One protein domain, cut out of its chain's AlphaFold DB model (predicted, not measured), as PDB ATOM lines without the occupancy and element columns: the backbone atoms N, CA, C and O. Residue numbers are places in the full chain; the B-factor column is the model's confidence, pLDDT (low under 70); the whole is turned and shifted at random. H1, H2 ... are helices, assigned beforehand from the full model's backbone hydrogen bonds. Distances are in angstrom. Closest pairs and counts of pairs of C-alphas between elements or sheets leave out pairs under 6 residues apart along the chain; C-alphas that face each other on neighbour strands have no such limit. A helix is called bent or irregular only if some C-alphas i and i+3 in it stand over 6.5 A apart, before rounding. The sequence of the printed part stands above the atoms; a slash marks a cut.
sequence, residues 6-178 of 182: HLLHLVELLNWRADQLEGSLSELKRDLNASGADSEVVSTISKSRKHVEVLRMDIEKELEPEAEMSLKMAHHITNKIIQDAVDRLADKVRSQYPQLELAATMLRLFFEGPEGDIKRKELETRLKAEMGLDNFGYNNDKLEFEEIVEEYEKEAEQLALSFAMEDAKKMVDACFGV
ATOM      1  N   HIS A   6     164.374 173.851 229.696       76.19
ATOM      2  CA  HIS A   6     164.480 172.979 230.880       76.19
ATOM      3  C   HIS A   6     163.237 172.088 231.089       76.19
ATOM      4  O   HIS A   6     163.376 170.881 231.273       76.19
ATOM      5  N   LEU A   7     162.020 172.642 231.008       80.81
ATOM      6  CA  LEU A   7     160.786 171.858 231.173       80.81
ATOM      7  C   LEU A   7     160.572 170.847 230.038       80.81
ATOM      8  O   LEU A   7     160.273 169.687 230.310       80.81
ATOM      9  N   LEU A   8     160.781 171.250 228.781       86.38
ATOM     10  CA  LEU A   8     160.682 170.338 227.635       86.38
ATOM     11  C   LEU A   8     161.747 169.234 227.698       86.38
ATOM     12  O   LEU A   8     161.452 168.070 227.456       86.38
ATOM     13  N   HIS A   9     162.960 169.566 228.127       86.94
ATOM     14  CA  HIS A   9     164.034 168.607 228.339       86.94
ATOM     15  C   HIS A   9     163.711 167.622 229.471       86.94
ATOM     16  O   HIS A   9     164.008 166.432 229.366       86.94
ATOM     17  N   LEU A  10     163.074 168.082 230.553       88.50
ATOM     18  CA  LEU A  10     162.578 167.192 231.604       88.50
ATOM     19  C   LEU A  10     161.494 166.250 231.071       88.50
ATOM     20  O   LEU A  10     161.535 165.063 231.391       88.50
ATOM     21  N   VAL A  11     160.572 166.744 230.240       92.38
ATOM     22  CA  VAL A  11     159.560 165.919 229.557       92.38
ATOM     23  C   VAL A  11     160.230 164.855 228.679       92.38
ATOM     24  O   VAL A  11     159.926 163.668 228.816       92.38
ATOM     25  N   GLU A  12     161.204 165.232 227.849       91.44
ATOM     26  CA  GLU A  12     161.993 164.295 227.034       91.44
ATOM     27  C   GLU A  12     162.714 163.244 227.892       91.44
ATOM     28  O   GLU A  12     162.678 162.047 227.592       91.44
ATOM     29  N   LEU A  13     163.340 163.667 228.993       93.19
ATOM     30  CA  LEU A  13     164.041 162.775 229.914       93.19
ATOM     31  C   LEU A  13     163.081 161.792 230.595       93.19
ATOM     32  O   LEU A  13     163.423 160.618 230.763       93.19
ATOM     33  N   LEU A  14     161.896 162.250 231.005       93.75
ATOM     34  CA  LEU A  14     160.863 161.408 231.606       93.75
ATOM     35  C   LEU A  14     160.348 160.372 230.605       93.75
ATOM     36  O   LEU A  14     160.280 159.190 230.951       93.75
ATOM     37  N   ASN A  15     160.084 160.786 229.364       93.56
ATOM     38  CA  ASN A  15     159.714 159.886 228.271       93.56
ATOM     39  C   ASN A  15     160.790 158.819 228.041       93.56
ATOM     40  O   ASN A  15     160.500 157.620 228.077       93.56
ATOM     41  N   TRP A  16     162.056 159.228 227.932       94.94
ATOM     42  CA  TRP A  16     163.172 158.297 227.772       94.94
ATOM     43  C   TRP A  16     163.284 157.305 228.941       94.94
ATOM     44  O   TRP A  16     163.497 156.107 228.735       94.94
ATOM     45  N   ARG A  17     163.102 157.760 230.188       95.06
ATOM     46  CA  ARG A  17     163.113 156.868 231.361       95.06
ATOM     47  C   ARG A  17     161.933 155.896 231.363       95.06
ATOM     48  O   ARG A  17     162.120 154.734 231.727       95.06
ATOM     49  N   ALA A  18     160.747 156.337 230.947       95.62
ATOM     50  CA  ALA A  18     159.578 155.474 230.800       95.62
ATOM     51  C   ALA A  18     159.782 154.409 229.703       95.62
ATOM     52  O   ALA A  18     159.332 153.271 229.858       95.62
ATOM     53  N   ASP A  19     160.506 154.733 228.626       94.69
ATOM     54  CA  ASP A  19     160.949 153.774 227.604       94.69
ATOM     55  C   ASP A  19     161.893 152.710 228.154       94.69
ATOM     56  O   ASP A  19     161.638 151.514 227.985       94.69
ATOM     57  N   GLN A  20     162.937 153.121 228.873       96.50
ATOM     58  CA  GLN A  20     163.877 152.179 229.485       96.50
ATOM     59  C   GLN A  20     163.184 151.241 230.484       96.50
ATOM     60  O   GLN A  20     163.452 150.034 230.510       96.50
ATOM     61  N   LEU A  21     162.270 151.781 231.297       96.50
ATOM     62  CA  LEU A  21     161.556 151.003 232.302       96.50
ATOM     63  C   LEU A  21     160.579 150.005 231.668       96.50
ATOM     64  O   LEU A  21     160.552 148.844 232.077       96.50
ATOM     65  N   GLU A  22     159.822 150.413 230.648       96.12
ATOM     66  CA  GLU A  22     158.904 149.513 229.939       96.12
ATOM     67  C   GLU A  22     159.650 148.380 229.219       96.12
ATOM     68  O   GLU A  22     159.220 147.221 229.267       96.12
ATOM     69  N   GLY A  23     160.798 148.693 228.606       95.44
ATOM     70  CA  GLY A  23     161.687 147.700 228.004       95.44
ATOM     71  C   GLY A  23     162.175 146.678 229.034       95.44
ATOM     72  O   GLY A  23     161.955 145.477 228.867       95.44
ATOM     73  N   SER A  24     162.726 147.159 230.151       96.94
ATOM     74  CA  SER A  24     163.231 146.308 231.241       96.94
ATOM     75  C   SER A  24     162.139 145.409 231.836       96.94
ATOM     76  O   SER A  24     162.355 144.219 232.068       96.94
ATOM     77  N   LEU A  25     160.934 145.946 232.059       96.62
ATOM     78  CA  LEU A  25     159.800 145.174 232.579       96.62
ATOM     79  C   LEU A  25     159.285 144.144 231.564       96.62
ATOM     80  O   LEU A  25     158.829 143.065 231.952       96.62
ATOM     81  N   SER A  26     159.342 144.460 230.270       95.12
ATOM     82  CA  SER A  26     158.953 143.541 229.199       95.12
ATOM     83  C   SER A  26     159.915 142.364 229.077       95.12
ATOM     84  O   SER A  26     159.462 141.220 228.978       95.12
ATOM     85  N   GLU A  27     161.221 142.625 229.148       96.56
ATOM     86  CA  GLU A  27     162.250 141.584 229.189       96.56
ATOM     87  C   GLU A  27     162.105 140.711 230.435       96.56
ATOM     88  O   GLU A  27     161.974 139.493 230.316       96.56
ATOM     89  N   LEU A  28     161.984 141.324 231.617       95.94
ATOM     90  CA  LEU A  28     161.799 140.594 232.870       95.94
ATOM     91  C   LEU A  28     160.553 139.699 232.832       95.94
ATOM     92  O   LEU A  28     160.605 138.537 233.234       95.94
ATOM     93  N   LYS A  29     159.427 140.200 232.308       94.81
ATOM     94  CA  LYS A  29     158.206 139.397 232.148       94.81
ATOM     95  C   LYS A  29     158.433 138.193 231.233       94.81
ATOM     96  O   LYS A  29     157.930 137.107 231.524       94.81
ATOM     97  N   ARG A  30     159.150 138.374 230.120       95.50
ATOM     98  CA  ARG A  30     159.474 137.289 229.184       95.50
ATOM     99  C   ARG A  30     160.321 136.214 229.867       95.50
ATOM    100  O   ARG A  30     159.999 135.034 229.745       95.50
ATOM    101  N   ASP A  31     161.335 136.618 230.617       96.31
ATOM    102  CA  ASP A  31     162.271 135.701 231.271       96.31
ATOM    103  C   ASP A  31     161.607 134.946 232.439       96.31
ATOM    104  O   ASP A  31     161.814 133.743 232.627       96.31
ATOM    105  N   LEU A  32     160.711 135.610 233.175       94.81
ATOM    106  CA  LEU A  32     159.876 134.976 234.201       94.81
ATOM    107  C   LEU A  32     158.922 133.935 233.600       94.81
ATOM    108  O   LEU A  32     158.808 132.828 234.121       94.81
ATOM    109  N   ASN A  33     158.288 134.249 232.468       93.06
ATOM    110  CA  ASN A  33     157.444 133.281 231.767       93.06
ATOM    111  C   ASN A  33     158.249 132.065 231.284       93.06
ATOM    112  O   ASN A  33     157.779 130.936 231.400       93.06
ATOM    113  N   ALA A  34     159.464 132.278 230.768       94.81
ATOM    114  CA  ALA A  34     160.329 131.200 230.289       94.81
ATOM    115  C   ALA A  34     160.852 130.295 231.418       94.81
ATOM    116  O   ALA A  34     161.037 129.098 231.210       94.81
ATOM    117  N   SER A  35     161.068 130.850 232.612       94.38
ATOM    118  CA  SER A  35     161.539 130.100 233.785       94.38
ATOM    119  C   SER A  35     160.428 129.375 234.552       94.38
ATOM    120  O   SER A  35     160.720 128.659 235.509       94.38
ATOM    121  N   GLY A  36     159.163 129.523 234.136       93.88
ATOM    122  CA  GLY A  36     158.021 128.933 234.836       93.88
ATOM    123  C   GLY A  36     157.740 129.603 236.182       93.88
ATOM    124  O   GLY A  36     157.293 128.938 237.115       93.88
ATOM    125  N   ALA A  37     158.042 130.901 236.293       91.56
ATOM    126  CA  ALA A  37     157.803 131.675 237.501       91.56
ATOM    127  C   ALA A  37     156.318 131.691 237.889       91.56
ATOM    128  O   ALA A  37     155.424 131.565 237.047       91.56
ATOM    129  N   ASP A  38     156.069 131.892 239.181       94.25
ATOM    130  CA  ASP A  38     154.720 131.937 239.726       94.25
ATOM    131  C   ASP A  38     153.849 133.016 239.047       94.25
ATOM    132  O   ASP A  38     154.287 134.136 238.754       94.25
ATOM    133  N   SER A  39     152.585 132.665 238.800       92.00
ATOM    134  CA  SER A  39     151.641 133.515 238.069       92.00
ATOM    135  C   SER A  39     151.358 134.856 238.761       92.00
ATOM    136  O   SER A  39     151.086 135.851 238.082       92.00
ATOM    137  N   GLU A  40     151.467 134.925 240.088       94.62
ATOM    138  CA  GLU A  40     151.297 136.149 240.868       94.62
ATOM    139  C   GLU A  40     152.470 137.115 240.652       94.62
ATOM    140  O   GLU A  40     152.271 138.328 240.508       94.62
ATOM    141  N   VAL A  41     153.688 136.581 240.518       91.94
ATOM    142  CA  VAL A  41     154.893 137.363 240.193       91.94
ATOM    143  C   VAL A  41     154.768 137.969 238.793       91.94
ATOM    144  O   VAL A  41     154.936 139.178 238.617       91.94
ATOM    145  N   VAL A  42     154.372 137.169 237.797       92.94
ATOM    146  CA  VAL A  42     154.142 137.641 236.416       92.94
ATOM    147  C   VAL A  42     153.007 138.677 236.348       92.94
ATOM    148  O   VAL A  42     153.083 139.665 235.602       92.94
ATOM    149  N   SER A  43     151.950 138.479 237.139       94.06
ATOM    150  CA  SER A  43     150.835 139.423 237.268       94.06
ATOM    151  C   SER A  43     151.291 140.761 237.852       94.06
ATOM    152  O   SER A  43     150.926 141.815 237.331       94.06
ATOM    153  N   THR A  44     152.155 140.741 238.869       94.62
ATOM    154  CA  THR A  44     152.715 141.951 239.488       94.62
ATOM    155  C   THR A  44     153.537 142.767 238.493       94.62
ATOM    156  O   THR A  44     153.284 143.961 238.347       94.62
ATOM    157  N   ILE A  45     154.420 142.132 237.713       94.81
ATOM    158  CA  ILE A  45     155.159 142.824 236.640       94.81
ATOM    159  C   ILE A  45     154.203 143.430 235.606       94.81
ATOM    160  O   ILE A  45     154.402 144.552 235.147       94.81
ATOM    161  N   SER A  46     153.120 142.724 235.273       92.50
ATOM    162  CA  SER A  46     152.106 143.242 234.348       92.50
ATOM    163  C   SER A  46     151.360 144.461 234.908       92.50
ATOM    164  O   SER A  46     151.005 145.349 234.139       92.50
ATOM    165  N   LYS A  47     151.133 144.536 236.227       94.94
ATOM    166  CA  LYS A  47     150.580 145.735 236.882       94.94
ATOM    167  C   LYS A  47     151.579 146.893 236.858       94.94
ATOM    168  O   LYS A  47     151.185 148.000 236.517       94.94
ATOM    169  N   SER A  48     152.859 146.637 237.138       94.88
ATOM    170  CA  SER A  48     153.909 147.660 237.050       94.88
ATOM    171  C   SER A  48     153.997 148.276 235.655       94.88
ATOM    172  O   SER A  48     154.075 149.491 235.540       94.88
ATOM    173  N   ARG A  49     153.887 147.468 234.594       95.00
ATOM    174  CA  ARG A  49     153.831 147.972 233.209       95.00
ATOM    175  C   ARG A  49     152.635 148.888 232.959       95.00
ATOM    176  O   ARG A  49     152.806 149.967 232.411       95.00
ATOM    177  N   LYS A  50     151.444 148.529 233.453       95.12
ATOM    178  CA  LYS A  50     150.269 149.419 233.378       95.12
ATOM    179  C   LYS A  50     150.506 150.761 234.072       95.12
ATOM    180  O   LYS A  50     150.017 151.775 233.598       95.12
ATOM    181  N   HIS A  51     151.250 150.790 235.179       95.31
ATOM    182  CA  HIS A  51     151.624 152.056 235.816       95.31
ATOM    183  C   HIS A  51     152.577 152.886 234.948       95.31
ATOM    184  O   HIS A  51     152.442 154.104 234.918       95.31
ATOM    185  N   VAL A  52     153.494 152.249 234.211       96.31
ATOM    186  CA  VAL A  52     154.348 152.942 233.230       96.31
ATOM    187  C   VAL A  52     153.521 153.475 232.057       96.31
ATOM    188  O   VAL A  52     153.748 154.599 231.626       96.31
ATOM    189  N   GLU A  53     152.541 152.712 231.566       94.56
ATOM    190  CA  GLU A  53     151.604 153.174 230.532       94.56
ATOM    191  C   GLU A  53     150.805 154.400 230.997       94.56
ATOM    192  O   GLU A  53     150.712 155.374 230.258       94.56
ATOM    193  N   VAL A  54     150.281 154.385 232.229       95.56
ATOM    194  CA  VAL A  54     149.591 155.549 232.814       95.56
ATOM    195  C   VAL A  54     150.534 156.746 232.916       95.56
ATOM    196  O   VAL A  54     150.192 157.810 232.423       95.56
ATOM    197  N   LEU A  55     151.750 156.560 233.442       94.81
ATOM    198  CA  LEU A  55     152.743 157.635 233.527       94.81
ATOM    199  C   LEU A  55     153.041 158.258 232.154       94.81
ATOM    200  O   LEU A  55     153.146 159.475 232.049       94.81
ATOM    201  N   ARG A  56     153.163 157.448 231.096       94.44
ATOM    202  CA  ARG A  56     153.341 157.963 229.727       94.44
ATOM    203  C   ARG A  56     152.154 158.796 229.276       94.44
ATOM    204  O   ARG A  56     152.352 159.849 228.687       94.44
ATOM    205  N   MET A  57     150.940 158.318 229.539       95.00
ATOM    206  CA  MET A  57     149.734 159.062 229.193       95.00
ATOM    207  C   MET A  57     149.678 160.403 229.925       95.00
ATOM    208  O   MET A  57     149.285 161.385 229.307       95.00
ATOM    209  N   ASP A  58     150.086 160.452 231.192       94.25
ATOM    210  CA  ASP A  58     150.138 161.692 231.972       94.25
ATOM    211  C   ASP A  58     151.201 162.651 231.402       94.25
ATOM    212  O   ASP A  58     150.943 163.844 231.236       94.25
ATOM    213  N   ILE A  59     152.375 162.135 231.012       93.25
ATOM    214  CA  ILE A  59     153.414 162.936 230.349       93.25
ATOM    215  C   ILE A  59     152.889 163.533 229.034       93.25
ATOM    216  O   ILE A  59     152.970 164.743 228.845       93.25
ATOM    217  N   GLU A  60     152.323 162.707 228.152       94.00
ATOM    218  CA  GLU A  60     151.856 163.112 226.817       94.00
ATOM    219  C   GLU A  60     150.653 164.068 226.878       94.00
ATOM    220  O   GLU A  60     150.530 164.986 226.069       94.00
ATOM    221  N   LYS A  61     149.722 163.845 227.813       94.62
ATOM    222  CA  LYS A  61     148.444 164.574 227.838       94.62
ATOM    223  C   LYS A  61     148.441 165.794 228.739       94.62
ATOM    224  O   LYS A  61     147.596 166.663 228.532       94.62
ATOM    225  N   GLU A  62     149.326 165.844 229.728       91.56
ATOM    226  CA  GLU A  62     149.344 166.916 230.723       91.56
ATOM    227  C   GLU A  62     150.673 167.672 230.681       91.56
ATOM    228  O   GLU A  62     150.686 168.856 230.345       91.56
ATOM    229  N   LEU A  63     151.793 166.985 230.934       90.50
ATOM    230  CA  LEU A  63     153.086 167.652 231.130       90.50
ATOM    231  C   LEU A  63     153.667 168.255 229.849       90.50
ATOM    232  O   LEU A  63     154.177 169.373 229.878       90.50
ATOM    233  N   GLU A  64     153.615 167.536 228.729       91.50
ATOM    234  CA  GLU A  64     154.145 168.021 227.452       91.50
ATOM    235  C   GLU A  64     153.378 169.262 226.946       91.50
ATOM    236  O   GLU A  64     154.021 170.290 226.705       91.50
ATOM    237  N   PRO A  65     152.028 169.267 226.894       92.94
ATOM    238  CA  PRO A  65     151.268 170.470 226.561       92.94
ATOM    239  C   PRO A  65     151.510 171.643 227.518       92.94
ATOM    240  O   PRO A  65     151.565 172.793 227.072       92.94
ATOM    241  N   GLU A  66     151.648 171.384 228.820       90.44
ATOM    242  CA  GLU A  66     151.917 172.421 229.820       90.44
ATOM    243  C   GLU A  66     153.311 173.035 229.644       90.44
ATOM    244  O   GLU A  66     153.452 174.262 229.669       90.44
ATOM    245  N   ALA A  67     154.331 172.210 229.390       90.38
ATOM    246  CA  ALA A  67     155.686 172.669 229.108       90.38
ATOM    247  C   ALA A  67     155.740 173.506 227.819       90.38
ATOM    248  O   ALA A  67     156.327 174.592 227.809       90.38
ATOM    249  N   GLU A  68     155.067 173.063 226.751       90.50
ATOM    250  CA  GLU A  68     154.954 173.840 225.514       90.50
ATOM    251  C   GLU A  68     154.234 175.176 225.719       90.50
ATOM    252  O   GLU A  68     154.645 176.202 225.168       90.50
ATOM    253  N   MET A  69     153.123 175.172 226.461       90.25
ATOM    254  CA  MET A  69     152.350 176.382 226.726       90.25
ATOM    255  C   MET A  69     153.166 177.374 227.550       90.25
ATOM    256  O   MET A  69     153.221 178.553 227.205       90.25
ATOM    257  N   SER A  70     153.840 176.889 228.590       87.56
ATOM    258  CA  SER A  70     154.706 177.698 229.448       87.56
ATOM    259  C   SER A  70     155.820 178.360 228.640       87.56
ATOM    260  O   SER A  70     156.038 179.565 228.769       87.56
ATOM    261  N   LEU A  71     156.451 177.620 227.724       88.38
ATOM    262  CA  LEU A  71     157.461 178.174 226.822       88.38
ATOM    263  C   LEU A  71     156.878 179.259 225.900       88.38
ATOM    264  O   LEU A  71     157.444 180.346 225.765       88.38
ATOM    265  N   LYS A  72     155.711 179.004 225.293       90.00
ATOM    266  CA  LYS A  72     155.012 179.990 224.447       90.00
ATOM    267  C   LYS A  72     154.652 181.254 225.233       90.00
ATOM    268  O   LYS A  72     154.803 182.357 224.706       90.00
ATOM    269  N   MET A  73     154.211 181.113 226.483       90.56
ATOM    270  CA  MET A  73     153.920 182.238 227.374       90.56
ATOM    271  C   MET A  73     155.181 183.028 227.717       90.56
ATOM    272  O   MET A  73     155.163 184.252 227.618       90.56
ATOM    273  N   ALA A  74     156.283 182.355 228.048       89.00
ATOM    274  CA  ALA A  74     157.543 183.016 228.367       89.00
ATOM    275  C   ALA A  74     158.088 183.805 227.163       89.00
ATOM    276  O   ALA A  74     158.446 184.978 227.290       89.00
ATOM    277  N   HIS A  75     158.037 183.229 225.956       90.56
ATOM    278  CA  HIS A  75     158.330 183.970 224.726       90.56
ATOM    279  C   HIS A  75     157.375 185.146 224.512       90.56
ATOM    280  O   HIS A  75     157.795 186.208 224.058       90.56
ATOM    281  N   HIS A  76     156.081 184.983 224.790       91.88
ATOM    282  CA  HIS A  76     155.120 186.071 224.633       91.88
ATOM    283  C   HIS A  76     155.430 187.240 225.578       91.88
ATOM    284  O   HIS A  76     155.489 188.382 225.125       91.88
ATOM    285  N   ILE A  77     155.681 186.950 226.856       92.12
ATOM    286  CA  ILE A  77     156.005 187.937 227.892       92.12
ATOM    287  C   ILE A  77     157.296 188.678 227.542       92.12
ATOM    288  O   ILE A  77     157.290 189.904 227.456       92.12
ATOM    289  N   THR A  78     158.381 187.955 227.258       92.19
ATOM    290  CA  THR A  78     159.679 188.565 226.919       92.19
ATOM    291  C   THR A  78     159.592 189.441 225.669       92.19
ATOM    292  O   THR A  78     160.071 190.575 225.672       92.19
ATOM    293  N   ASN A  79     158.913 188.971 224.614       93.31
ATOM    294  CA  ASN A  79     158.673 189.768 223.409       93.31
ATOM    295  C   ASN A  79     157.860 191.031 223.708       93.31
ATOM    296  O   ASN A  79     158.180 192.095 223.175       93.31
ATOM    297  N   LYS A  80     156.816 190.915 224.533       94.88
ATOM    298  CA  LYS A  80     155.946 192.035 224.884       94.88
ATOM    299  C   LYS A  80     156.694 193.086 225.702       94.88
ATOM    300  O   LYS A  80     156.607 194.262 225.371       94.88
ATOM    301  N   ILE A  81     157.495 192.666 226.680       95.31
ATOM    302  CA  ILE A  81     158.341 193.564 227.476       95.31
ATOM    303  C   ILE A  81     159.315 194.339 226.584       95.31
ATOM    304  O   ILE A  81     159.432 195.555 226.725       95.31
ATOM    305  N   ILE A  82     159.979 193.668 225.637       94.81
ATOM    306  CA  ILE A  82     160.910 194.323 224.704       94.81
ATOM    307  C   ILE A  82     160.187 195.367 223.843       94.81
ATOM    308  O   ILE A  82     160.675 196.488 223.701       94.81
ATOM    309  N   GLN A  83     159.020 195.022 223.294       94.06
ATOM    310  CA  GLN A  83     158.200 195.961 222.519       94.06
ATOM    311  C   GLN A  83     157.792 197.170 223.364       94.06
ATOM    312  O   GLN A  83     158.012 198.310 222.959       94.06
ATOM    313  N   ASP A  84     157.282 196.924 224.570       95.44
ATOM    314  CA  ASP A  84     156.838 197.978 225.479       95.44
ATOM    315  C   ASP A  84     158.006 198.853 225.954       95.44
ATOM    316  O   ASP A  84     157.831 200.050 226.165       95.44
ATOM    317  N   ALA A  85     159.216 198.307 226.104       94.88
ATOM    318  CA  ALA A  85     160.415 199.086 226.420       94.88
ATOM    319  C   ALA A  85     160.782 200.054 225.281       94.88
ATOM    320  O   ALA A  85     161.078 201.227 225.530       94.88
ATOM    321  N   VAL A  86     160.718 199.593 224.029       92.88
ATOM    322  CA  VAL A  86     160.987 200.425 222.847       92.88
ATOM    323  C   VAL A  86     159.900 201.487 222.648       92.88
ATOM    324  O   VAL A  86     160.219 202.646 222.374       92.88
ATOM    325  N   ASP A  87     158.629 201.137 222.848       92.50
ATOM    326  CA  ASP A  87     157.518 202.091 222.784       92.50
ATOM    327  C   ASP A  87     157.614 203.146 223.898       92.50
ATOM    328  O   ASP A  87     157.532 204.346 223.623       92.50
ATOM    329  N   ARG A  88     157.906 202.733 225.141       93.50
ATOM    330  CA  ARG A  88     158.161 203.656 226.263       93.50
ATOM    331  C   ARG A  88     159.332 204.592 225.971       93.50
ATOM    332  O   ARG A  88     159.287 205.764 226.349       93.50
ATOM    333  N   LEU A  89     160.382 204.113 225.302       91.31
ATOM    334  CA  LEU A  89     161.493 204.959 224.868       91.31
ATOM    335  C   LEU A  89     161.033 206.006 223.844       91.31
ATOM    336  O   LEU A  89     161.343 207.186 224.013       91.31
ATOM    337  N   ALA A  90     160.258 205.611 222.832       89.81
ATOM    338  CA  ALA A  90     159.694 206.539 221.852       89.81
ATOM    339  C   ALA A  90     158.818 207.611 222.524       89.81
ATOM    340  O   ALA A  90     158.948 208.799 222.221       89.81
ATOM    341  N   ASP A  91     157.983 207.216 223.488       91.44
ATOM    342  CA  ASP A  91     157.145 208.130 224.268       91.44
ATOM    343  C   ASP A  91     157.975 209.096 225.121       91.44
ATOM    344  O   ASP A  91     157.690 210.298 225.151       91.44
ATOM    345  N   LYS A  92     159.052 208.611 225.758       89.00
ATOM    346  CA  LYS A  92     160.007 209.462 226.485       89.00
ATOM    347  C   LYS A  92     160.618 210.503 225.542       89.00
ATOM    348  O   LYS A  92     160.607 211.683 225.886       89.00
ATOM    349  N   VAL A  93     161.071 210.123 224.344       86.88
ATOM    350  CA  VAL A  93     161.598 211.083 223.352       86.88
ATOM    351  C   VAL A  93     160.508 212.067 222.905       86.88
ATOM    352  O   VAL A  93     160.759 213.271 222.838       86.88
ATOM    353  N   ARG A  94     159.275 211.595 222.682       86.69
ATOM    354  CA  ARG A  94     158.130 212.437 222.304       86.69
ATOM    355  C   ARG A  94     157.788 213.474 223.365       86.69
ATOM    356  O   ARG A  94     157.510 214.615 223.019       86.69
ATOM    357  N   SER A  95     157.882 213.121 224.644       87.44
ATOM    358  CA  SER A  95     157.639 214.057 225.751       87.44
ATOM    359  C   SER A  95     158.648 215.213 225.819       87.44
ATOM    360  O   SER A  95     158.333 216.275 226.350       87.44
ATOM    361  N   GLN A  96     159.847 215.025 225.257       81.81
ATOM    362  CA  GLN A  96     160.886 216.059 225.176       81.81
ATOM    363  C   GLN A  96     160.704 216.981 223.958       81.81
ATOM    364  O   GLN A  96     161.334 218.037 223.863       81.81
ATOM    365  N   TYR A  97     159.836 216.614 223.014       73.06
ATOM    366  CA  TYR A  97     159.436 217.472 221.905       73.06
ATOM    367  C   TYR A  97     158.339 218.460 222.360       73.06
ATOM    368  O   TYR A  97     157.426 218.058 223.082       73.06
ATOM    369  N   PRO A  98     158.369 219.751 221.961       68.44
ATOM    370  CA  PRO A  98     159.290 220.410 221.025       68.44
ATOM    371  C   PRO A  98     160.520 221.063 221.671       68.44
ATOM    372  O   PRO A  98     161.211 221.838 221.019       68.44
ATOM    373  N   GLN A  99     160.799 220.786 222.944       75.62
ATOM    374  CA  GLN A  99     161.837 221.487 223.708       75.62
ATOM    375  C   GLN A  99     163.254 221.188 223.193       75.62
ATOM    376  O   GLN A  99     164.143 222.027 223.327       75.62
ATOM    377  N   LEU A 100     163.458 220.018 222.578       77.94
ATOM    378  CA  LEU A 100     164.730 219.593 221.999       77.94
ATOM    379  C   LEU A 100     164.569 219.255 220.508       77.94
ATOM    380  O   LEU A 100     163.915 218.275 220.150       77.94
ATOM    381  N   GLU A 101     165.230 220.010 219.622       76.75
ATOM    382  CA  GLU A 101     165.271 219.712 218.174       76.75
ATOM    383  C   GLU A 101     165.875 218.328 217.876       76.75
ATOM    384  O   GLU A 101     165.465 217.639 216.935       76.75
ATOM    385  N   LEU A 102     166.806 217.879 218.724       77.06
ATOM    386  CA  LEU A 102     167.364 216.531 218.656       77.06
ATOM    387  C   LEU A 102     166.287 215.462 218.895       77.06
ATOM    388  O   LEU A 102     166.272 214.461 218.187       77.06
ATOM    389  N   ALA A 103     165.342 215.692 219.815       80.25
ATOM    390  CA  ALA A 103     164.237 214.764 220.057       80.25
ATOM    391  C   ALA A 103     163.301 214.675 218.841       80.25
ATOM    392  O   ALA A 103     162.912 213.578 218.448       80.25
ATOM    393  N   ALA A 104     163.017 215.804 218.178       79.19
ATOM    394  CA  ALA A 104     162.254 215.824 216.924       79.19
ATOM    395  C   ALA A 104     162.929 214.979 215.829       79.19
ATOM    396  O   ALA A 104     162.286 214.208 215.118       79.19
ATOM    397  N   THR A 105     164.249 215.124 215.715       77.81
ATOM    398  CA  THR A 105     165.070 214.399 214.743       77.81
ATOM    399  C   THR A 105     165.107 212.904 215.059       77.81
ATOM    400  O   THR A 105     164.923 212.088 214.159       77.81
ATOM    401  N   MET A 106     165.270 212.535 216.334       79.31
ATOM    402  CA  MET A 106     165.239 211.140 216.775       79.31
ATOM    403  C   MET A 106     163.877 210.493 216.522       79.31
ATOM    404  O   MET A 106     163.840 209.394 215.982       79.31
ATOM    405  N   LEU A 107     162.762 211.166 216.823       83.00
ATOM    406  CA  LEU A 107     161.425 210.632 216.529       83.00
ATOM    407  C   LEU A 107     161.278 210.316 215.043       83.00
ATOM    408  O   LEU A 107     160.955 209.187 214.692       83.00
ATOM    409  N   ARG A 108     161.610 211.274 214.173       78.75
ATOM    410  CA  ARG A 108     161.447 211.118 212.723       78.75
ATOM    411  C   ARG A 108     162.364 210.061 212.105       78.75
ATOM    412  O   ARG A 108     162.014 209.493 211.081       78.75
ATOM    413  N   LEU A 109     163.565 209.870 212.650       75.88
ATOM    414  CA  LEU A 109     164.569 208.978 212.057       75.88
ATOM    415  C   LEU A 109     164.583 207.578 212.680       75.88
ATOM    416  O   LEU A 109     165.000 206.641 212.006       75.88
ATOM    417  N   PHE A 110     164.140 207.430 213.933       76.06
ATOM    418  CA  PHE A 110     164.245 206.171 214.680       76.06
ATOM    419  C   PHE A 110     162.922 205.559 215.122       76.06
ATOM    420  O   PHE A 110     162.892 204.356 215.357       76.06
ATOM    421  N   PHE A 111     161.848 206.342 215.260       81.19
ATOM    422  CA  PHE A 111     160.632 205.850 215.918       81.19
ATOM    423  C   PHE A 111     159.343 206.054 215.125       81.19
ATOM    424  O   PHE A 111     158.379 205.334 215.380       81.19
ATOM    425  N   GLU A 112     159.301 207.009 214.199       84.19
ATOM    426  CA  GLU A 112     158.106 207.394 213.449       84.19
ATOM    427  C   GLU A 112     158.356 207.366 211.937       84.19
ATOM    428  O   GLU A 112     159.443 207.691 211.459       84.19
ATOM    429  N   GLY A 113     157.318 207.020 211.175       84.06
ATOM    430  CA  GLY A 113     157.392 206.895 209.719       84.06
ATOM    431  C   GLY A 113     158.052 205.590 209.250       84.06
ATOM    432  O   GLY A 113     158.498 204.790 210.070       84.06
ATOM    433  N   PRO A 114     158.123 205.353 207.927       84.62
ATOM    434  CA  PRO A 114     158.605 204.087 207.369       84.62
ATOM    435  C   PRO A 114     160.036 203.729 207.795       84.62
ATOM    436  O   PRO A 114     160.314 202.575 208.117       84.62
ATOM    437  N   GLU A 115     160.945 204.706 207.825       82.44
ATOM    438  CA  GLU A 115     162.320 204.511 208.287       82.44
ATOM    439  C   GLU A 115     162.390 204.262 209.799       82.44
ATOM    440  O   GLU A 115     163.137 203.387 210.243       82.44
ATOM    441  N   GLY A 116     161.576 204.975 210.583       84.38
ATOM    442  CA  GLY A 116     161.459 204.760 212.023       84.38
ATOM    443  C   GLY A 116     160.922 203.370 212.365       84.38
ATOM    444  O   GLY A 116     161.453 202.712 213.252       84.38
ATOM    445  N   ASP A 117     159.944 202.861 211.615       86.75
ATOM    446  CA  ASP A 117     159.415 201.505 211.800       86.75
ATOM    447  C   ASP A 117     160.484 200.428 211.551       86.75
ATOM    448  O   ASP A 117     160.524 199.410 212.248       86.75
ATOM    449  N   ILE A 118     161.371 200.642 210.572       88.19
ATOM    450  CA  ILE A 118     162.513 199.751 210.317       88.19
ATOM    451  C   ILE A 118     163.484 199.811 211.500       88.19
ATOM    452  O   ILE A 118     163.843 198.766 212.043       88.19
ATOM    453  N   LYS A 119     163.860 201.012 211.951       86.81
ATOM    454  CA  LYS A 119     164.783 201.190 213.082       86.81
ATOM    455  C   LYS A 119     164.246 200.642 214.395       86.81
ATOM    456  O   LYS A 119     164.997 200.012 215.136       86.81
ATOM    457  N   ARG A 120     162.948 200.783 214.641       89.06
ATOM    458  CA  ARG A 120     162.268 200.164 215.775       89.06
ATOM    459  C   ARG A 120     162.415 198.643 215.751       89.06
ATOM    460  O   ARG A 120     162.841 198.055 216.737       89.06
ATOM    461  N   LYS A 121     162.138 198.009 214.607       91.38
ATOM    462  CA  LYS A 121     162.283 196.552 214.449       91.38
ATOM    463  C   LYS A 121     163.732 196.088 214.571       91.38
ATOM    464  O   LYS A 121     163.977 195.033 215.152       91.38
ATOM    465  N   GLU A 122     164.690 196.852 214.046       91.94
ATOM    466  CA  GLU A 122     166.121 196.580 214.233       91.94
ATOM    467  C   GLU A 122     166.502 196.635 215.720       91.94
ATOM    468  O   GLU A 122     167.185 195.734 216.208       91.94
ATOM    469  N   LEU A 123     166.008 197.637 216.454       91.62
ATOM    470  CA  LEU A 123     166.230 197.782 217.892       91.62
ATOM    471  C   LEU A 123     165.607 196.627 218.687       91.62
ATOM    472  O   LEU A 123     166.297 196.007 219.493       91.62
ATOM    473  N   GLU A 124     164.344 196.279 218.420       93.69
ATOM    474  CA  GLU A 124     163.680 195.116 219.026       93.69
ATOM    475  C   GLU A 124     164.446 193.818 218.737       93.69
ATOM    476  O   GLU A 124     164.599 192.979 219.619       93.69
ATOM    477  N   THR A 125     164.956 193.646 217.516       93.62
ATOM    478  CA  THR A 125     165.725 192.453 217.129       93.62
ATOM    479  C   THR A 125     167.047 192.368 217.890       93.62
ATOM    480  O   THR A 125     167.399 191.296 218.378       93.62
ATOM    481  N   ARG A 126     167.763 193.490 218.040       93.56
ATOM    482  CA  ARG A 126     168.989 193.561 218.851       93.56
ATOM    483  C   ARG A 126     168.711 193.258 220.319       93.56
ATOM    484  O   ARG A 126     169.452 192.492 220.919       93.56
ATOM    485  N   LEU A 127     167.633 193.814 220.877       92.88
ATOM    486  CA  LEU A 127     167.220 193.537 222.253       92.88
ATOM    487  C   LEU A 127     166.903 192.058 222.458       92.88
ATOM    488  O   LEU A 127     167.366 191.479 223.427       92.88
ATOM    489  N   LYS A 128     166.186 191.421 221.527       91.88
ATOM    490  CA  LYS A 128     165.905 189.977 221.593       91.88
ATOM    491  C   LYS A 128     167.164 189.120 221.509       91.88
ATOM    492  O   LYS A 128     167.197 188.059 222.114       91.88
ATOM    493  N   ALA A 129     168.165 189.547 220.744       90.75
ATOM    494  CA  ALA A 129     169.427 188.821 220.633       90.75
ATOM    495  C   ALA A 129     170.279 188.935 221.906       90.75
ATOM    496  O   ALA A 129     170.931 187.969 222.279       90.75
ATOM    497  N   GLU A 130     170.265 190.098 222.562       90.12
ATOM    498  CA  GLU A 130     171.036 190.338 223.789       90.12
ATOM    499  C   GLU A 130     170.338 189.768 225.029       90.12
ATOM    500  O   GLU A 130     170.976 189.180 225.892       90.12
ATOM    501  N   MET A 131     169.019 189.948 225.106       86.44
ATOM    502  CA  MET A 131     168.195 189.639 226.270       86.44
ATOM    503  C   MET A 131     167.269 188.449 226.066       86.44
ATOM    504  O   MET A 131     166.274 188.381 226.765       86.44
ATOM    505  N   GLY A 132     167.506 187.575 225.088       77.19
ATOM    506  CA  GLY A 132     166.591 186.480 224.739       77.19
ATOM    507  C   GLY A 132     166.072 185.675 225.939       77.19
ATOM    508  O   GLY A 132     166.494 185.856 227.077       77.19
ATOM    509  N   LEU A 133     165.146 184.746 225.697       79.25
ATOM    510  CA  LEU A 133     164.451 184.036 226.775       79.25
ATOM    511  C   LEU A 133     165.398 183.427 227.838       79.25
ATOM    512  O   LEU A 133     165.029 183.374 229.007       79.25
ATOM    513  N   ASP A 134     166.627 183.068 227.469       73.81
ATOM    514  CA  ASP A 134     167.674 182.610 228.389       73.81
ATOM    515  C   ASP A 134     168.023 183.573 229.538       73.81
ATOM    516  O   ASP A 134     168.439 183.114 230.603       73.81
ATOM    517  N   ASN A 135     167.840 184.886 229.364       71.31
ATOM    518  CA  ASN A 135     168.079 185.885 230.409       71.31
ATOM    519  C   ASN A 135     166.848 186.113 231.304       71.31
ATOM    520  O   ASN A 135     166.956 186.740 232.358       71.31
ATOM    521  N   PHE A 136     165.674 185.599 230.926       76.75
ATOM    522  CA  PHE A 136     164.450 185.751 231.708       76.75
ATOM    523  C   PHE A 136     164.484 184.833 232.940       76.75
ATOM    524  O   PHE A 136     164.260 183.627 232.845       76.75
ATOM    525  N   GLY A 137     164.777 185.408 234.110       66.38
ATOM    526  CA  GLY A 137     164.905 184.661 235.368       66.38
ATOM    527  C   GLY A 137     166.265 183.980 235.570       66.38
ATOM    528  O   GLY A 137     166.395 183.124 236.447       66.38
ATOM    529  N   TYR A 138     167.290 184.348 234.790       65.81
ATOM    530  CA  TYR A 138     168.639 183.791 234.916       65.81
ATOM    531  C   TYR A 138     169.225 184.072 236.316       65.81
ATOM    532  O   TYR A 138     169.404 185.222 236.705       65.81
ATOM    533  N   ASN A 139     169.558 183.009 237.062       54.56
ATOM    534  CA  ASN A 139     170.184 183.015 238.400       54.56
ATOM    535  C   ASN A 139     169.351 183.501 239.603       54.56
ATOM    536  O   ASN A 139     169.932 183.728 240.667       54.56
ATOM    537  N   ASN A 140     168.025 183.599 239.504       61.44
ATOM    538  CA  ASN A 140     167.212 184.149 240.593       61.44
ATOM    539  C   ASN A 140     166.173 183.167 241.159       61.44
ATOM    540  O   ASN A 140     165.002 183.499 241.297       61.44
ATOM    541  N   ASP A 141     166.632 181.999 241.633       62.22
ATOM    542  CA  ASP A 141     165.839 180.960 242.338       62.22
ATOM    543  C   ASP A 141     165.090 181.450 243.604       62.22
ATOM    544  O   ASP A 141     164.469 180.664 244.321       62.22
ATOM    545  N   LYS A 142     165.223 182.734 243.952       70.25
ATOM    546  CA  LYS A 142     164.666 183.360 245.155       70.25
ATOM    547  C   LYS A 142     163.697 184.501 244.869       70.25
ATOM    548  O   LYS A 142     163.131 185.007 245.833       70.25
ATOM    549  N   LEU A 143     163.576 184.932 243.615       77.19
ATOM    550  CA  LEU A 143     162.659 186.001 243.248       77.19
ATOM    551  C   LEU A 143     161.309 185.416 242.856       77.19
ATOM    552  O   LEU A 143     161.235 184.374 242.202       77.19
ATOM    553  N   GLU A 144     160.250 186.110 243.251       86.38
ATOM    554  CA  GLU A 144     158.907 185.811 242.761       86.38
ATOM    555  C   GLU A 144     158.785 186.223 241.286       86.38
ATOM    556  O   GLU A 144     159.557 187.037 240.769       86.38
ATOM    557  N   PHE A 145     157.799 185.660 240.586       85.06
ATOM    558  CA  PHE A 145     157.606 185.905 239.154       85.06
ATOM    559  C   PHE A 145     157.492 187.401 238.821       85.06
ATOM    560  O   PHE A 145     158.093 187.867 237.853       85.06
ATOM    561  N   GLU A 146     156.763 188.169 239.633       89.00
ATOM    562  CA  GLU A 146     156.610 189.613 239.452       89.00
ATOM    563  C   GLU A 146     157.949 190.356 239.538       89.00
ATOM    564  O   GLU A 146     158.201 191.264 238.750       89.00
ATOM    565  N   GLU A 147     158.833 189.948 240.449       88.94
ATOM    566  CA  GLU A 147     160.151 190.565 240.619       88.94
ATOM    567  C   GLU A 147     161.058 190.268 239.417       88.94
ATOM    568  O   GLU A 147     161.734 191.170 238.920       88.94
ATOM    569  N   ILE A 148     161.010 189.039 238.888       88.56
ATOM    570  CA  ILE A 148     161.728 188.654 237.660       88.56
ATOM    571  C   ILE A 148     161.266 189.510 236.475       88.56
ATOM    572  O   ILE A 148     162.091 190.018 235.713       88.56
ATOM    573  N   VAL A 149     159.950 189.690 236.324       90.88
ATOM    574  CA  VAL A 149     159.376 190.533 235.267       90.88
ATOM    575  C   VAL A 149     159.845 191.979 235.418       90.88
ATOM    576  O   VAL A 149     160.290 192.575 234.438       90.88
ATOM    577  N   GLU A 150     159.806 192.540 236.627       91.25
ATOM    578  CA  GLU A 150     160.259 193.910 236.877       91.25
ATOM    579  C   GLU A 150     161.748 194.127 236.576       91.25
ATOM    580  O   GLU A 150     162.121 195.176 236.043       91.25
ATOM    581  N   GLU A 151     162.616 193.188 236.957       90.38
ATOM    582  CA  GLU A 151     164.050 193.269 236.664       90.38
ATOM    583  C   GLU A 151     164.302 193.221 235.159       90.38
ATOM    584  O   GLU A 151     164.995 194.090 234.620       90.38
ATOM    585  N   TYR A 152     163.664 192.274 234.474       91.75
ATOM    586  CA  TYR A 152     163.784 192.122 233.031       91.75
ATOM    587  C   TYR A 152     163.237 193.348 232.275       91.75
ATOM    588  O   TYR A 152     163.847 193.811 231.311       91.75
ATOM    589  N   GLU A 153     162.134 193.952 232.735       93.81
ATOM    590  CA  GLU A 153     161.634 195.226 232.200       93.81
ATOM    591  C   GLU A 153     162.649 196.366 232.352       93.81
ATOM    592  O   GLU A 153     162.899 197.106 231.396       93.81
ATOM    593  N   LYS A 154     163.252 196.513 233.538       92.81
ATOM    594  CA  LYS A 154     164.250 197.562 233.805       92.81
ATOM    595  C   LYS A 154     165.475 197.396 232.911       92.81
ATOM    596  O   LYS A 154     165.974 198.389 232.378       92.81
ATOM    597  N   GLU A 155     165.951 196.169 232.745       93.25
ATOM    598  CA  GLU A 155     167.087 195.865 231.879       93.25
ATOM    599  C   GLU A 155     166.761 196.151 230.405       93.25
ATOM    600  O   GLU A 155     167.539 196.829 229.725       93.25
ATOM    601  N   ALA A 156     165.566 195.767 229.940       94.44
ATOM    602  CA  ALA A 156     165.105 196.046 228.581       94.44
ATOM    603  C   ALA A 156     165.026 197.549 228.298       94.44
ATOM    604  O   ALA A 156     165.482 198.005 227.248       94.44
ATOM    605  N   GLU A 157     164.511 198.346 229.239       94.50
ATOM    606  CA  GLU A 157     164.490 199.805 229.106       94.50
ATOM    607  C   GLU A 157     165.901 200.408 229.025       94.50
ATOM    608  O   GLU A 157     166.148 201.310 228.215       94.50
ATOM    609  N   GLN A 158     166.837 199.927 229.848       93.56
ATOM    610  CA  GLN A 158     168.216 200.424 229.867       93.56
ATOM    611  C   GLN A 158     168.967 200.083 228.578       93.56
ATOM    612  O   GLN A 158     169.619 200.956 227.995       93.56
ATOM    613  N   LEU A 159     168.853 198.843 228.104       94.25
ATOM    614  CA  LEU A 159     169.482 198.410 226.859       94.25
ATOM    615  C   LEU A 159     168.870 199.109 225.644       94.25
ATOM    616  O   LEU A 159     169.615 199.558 224.771       94.25
ATOM    617  N   ALA A 160     167.544 199.290 225.614       92.94
ATOM    618  CA  ALA A 160     166.873 200.003 224.530       92.94
ATOM    619  C   ALA A 160     167.410 201.433 224.399       92.94
ATOM    620  O   ALA A 160     167.744 201.884 223.300       92.94
ATOM    621  N   LEU A 161     167.551 202.133 225.531       91.19
ATOM    622  CA  LEU A 161     168.135 203.469 225.570       91.19
ATOM    623  C   LEU A 161     169.598 203.461 225.108       91.19
ATOM    624  O   LEU A 161     169.977 204.293 224.284       91.19
ATOM    625  N   SER A 162     170.408 202.526 225.612       91.94
ATOM    626  CA  SER A 162     171.828 202.404 225.262       91.94
ATOM    627  C   SER A 162     172.033 202.225 223.754       91.94
ATOM    628  O   SER A 162     172.775 202.984 223.126       91.94
ATOM    629  N   PHE A 163     171.305 201.287 223.144       92.06
ATOM    630  CA  PHE A 163     171.372 201.027 221.707       92.06
ATOM    631  C   PHE A 163     170.875 202.212 220.874       92.06
ATOM    632  O   PHE A 163     171.523 202.585 219.896       92.06
ATOM    633  N   ALA A 164     169.778 202.861 221.278       87.31
ATOM    634  CA  ALA A 164     169.286 204.050 220.586       87.31
ATOM    635  C   ALA A 164     170.283 205.222 220.656       87.31
ATOM    636  O   ALA A 164     170.471 205.938 219.672       87.31
ATOM    637  N   MET A 165     170.954 205.417 221.797       85.31
ATOM    638  CA  MET A 165     172.001 206.432 221.948       85.31
ATOM    639  C   MET A 165     173.228 206.127 221.085       85.31
ATOM    640  O   MET A 165     173.793 207.040 220.480       85.31
ATOM    641  N   GLU A 166     173.639 204.860 221.012       88.12
ATOM    642  CA  GLU A 166     174.735 204.416 220.151       88.12
ATOM    643  C   GLU A 166     174.444 204.726 218.677       88.12
ATOM    644  O   GLU A 166     175.286 205.293 217.973       88.12
ATOM    645  N   ASP A 167     173.236 204.410 218.214       83.75
ATOM    646  CA  ASP A 167     172.846 204.641 216.827       83.75
ATOM    647  C   ASP A 167     172.690 206.138 216.524       83.75
ATOM    648  O   ASP A 167     173.157 206.610 215.484       83.75
ATOM    649  N   ALA A 168     172.123 206.917 217.452       80.00
ATOM    650  CA  ALA A 168     172.056 208.371 217.328       80.00
ATOM    651  C   ALA A 168     173.458 208.995 217.229       80.00
ATOM    652  O   ALA A 168     173.691 209.862 216.383       80.00
ATOM    653  N   LYS A 169     174.417 208.521 218.036       83.50
ATOM    654  CA  LYS A 169     175.814 208.967 217.973       83.50
ATOM    655  C   LYS A 169     176.438 208.674 216.607       83.50
ATOM    656  O   LYS A 169     177.001 209.580 216.002       83.50
ATOM    657  N   LYS A 170     176.276 207.453 216.082       83.12
ATOM    658  CA  LYS A 170     176.777 207.079 214.744       83.12
ATOM    659  C   LYS A 170     176.227 207.989 213.647       83.12
ATOM    660  O   LYS A 170     176.955 208.331 212.719       83.12
ATOM    661  N   MET A 171     174.961 208.398 213.741       74.38
ATOM    662  CA  MET A 171     174.370 209.328 212.773       74.38
ATOM    663  C   MET A 171     174.970 210.729 212.869       74.38
ATOM    664  O   MET A 171     175.288 211.319 211.840       74.38
ATOM    665  N   VAL A 172     175.160 211.253 214.083       74.25
ATOM    666  CA  VAL A 172     175.836 212.544 214.282       74.25
ATOM    667  C   VAL A 172     177.258 212.487 213.721       74.25
ATOM    668  O   VAL A 172     177.646 213.371 212.959       74.25
ATOM    669  N   ASP A 173     177.999 211.416 214.004       78.19
ATOM    670  CA  ASP A 173     179.355 211.216 213.492       78.19
ATOM    671  C   ASP A 173     179.372 211.097 211.956       78.19
ATOM    672  O   ASP A 173     180.242 211.663 211.301       78.19
ATOM    673  N   ALA A 174     178.385 210.446 211.336       74.50
ATOM    674  CA  ALA A 174     178.285 210.367 209.876       74.50
ATOM    675  C   ALA A 174     177.907 211.711 209.221       74.50
ATOM    676  O   ALA A 174     178.393 212.032 208.136       74.50
ATOM    677  N   CYS A 175     177.049 212.508 209.865       65.75
ATOM    678  CA  CYS A 175     176.606 213.803 209.344       65.75
ATOM    679  C   CYS A 175     177.625 214.931 209.569       65.75
ATOM    680  O   CYS A 175     177.692 215.851 208.756       65.75
ATOM    681  N   PHE A 176     178.414 214.872 210.647       61.41
ATOM    682  CA  PHE A 176     179.311 215.959 211.064       61.41
ATOM    683  C   PHE A 176     180.796 215.560 211.155       61.41
ATOM    684  O   PHE A 176     181.660 216.434 211.174       61.41
ATOM    685  N   GLY A 177     181.129 214.267 211.154       53.97
ATOM    686  CA  GLY A 177     182.495 213.750 211.315       53.97
ATOM    687  C   GLY A 177     183.374 213.780 210.061       53.97
ATOM    688  O   GLY A 177     184.557 213.469 210.145       53.97
ATOM    689  N   VAL A 178     182.862 214.218 208.905       50.78
ATOM    690  CA  VAL A 178     183.653 214.335 207.658       50.78
ATOM    691  C   VAL A 178     184.553 215.594 207.639       50.78
ATOM    692  O   VAL A 178     185.280 215.826 206.678       50.78
TER     693      VAL A 178
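What this domain is: This is residues 6 to 178 of the 182 residues of an uncharacterized protein of Aureobasidium pullulans (UniProt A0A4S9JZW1). What is its shape? H1 and bent H2 make a long helical hairpin, with H3, H4 and crossing H5 packed on the later arm of H2. How big? The printed part has 173 residues with five named helices, is all helix and extended, with radius of gyration of the C-alphas 27.9 A and spans 92 by 34 by 27 A.

Where its parts are: What comes first? H1, residues 6 to 34, begins at (164.480, 172.979, 230.880). H2, 39 to 96, one helix by its hydrogen bonds, is bent, C-alphas 61 and 64 being 6.7 A apart: arms H2a, to 61, and H2b, from 64. What follows? H3 is 101 to 111, H4 113 to 130, H5 145 to 178, irregular with C-alphas 175 and 178 7.3 A apart.

How they stand to each other: What touches? H1 and H2a form a hairpin, closest C-alphas Lys 29 and Val 42, 6.1 A. H2b touches H3, H4 and, steeply tilted at 47 degrees, H5. Backbones? O i to N i+4 pairs are within hydrogen-bond range throughout, but 29 of 30 in H5.

The domain as a whole: Any cut? None; H4 to H5 is a long link. Low confidence? Residues 98, 137 to 141 and 175 to 178 are under 70.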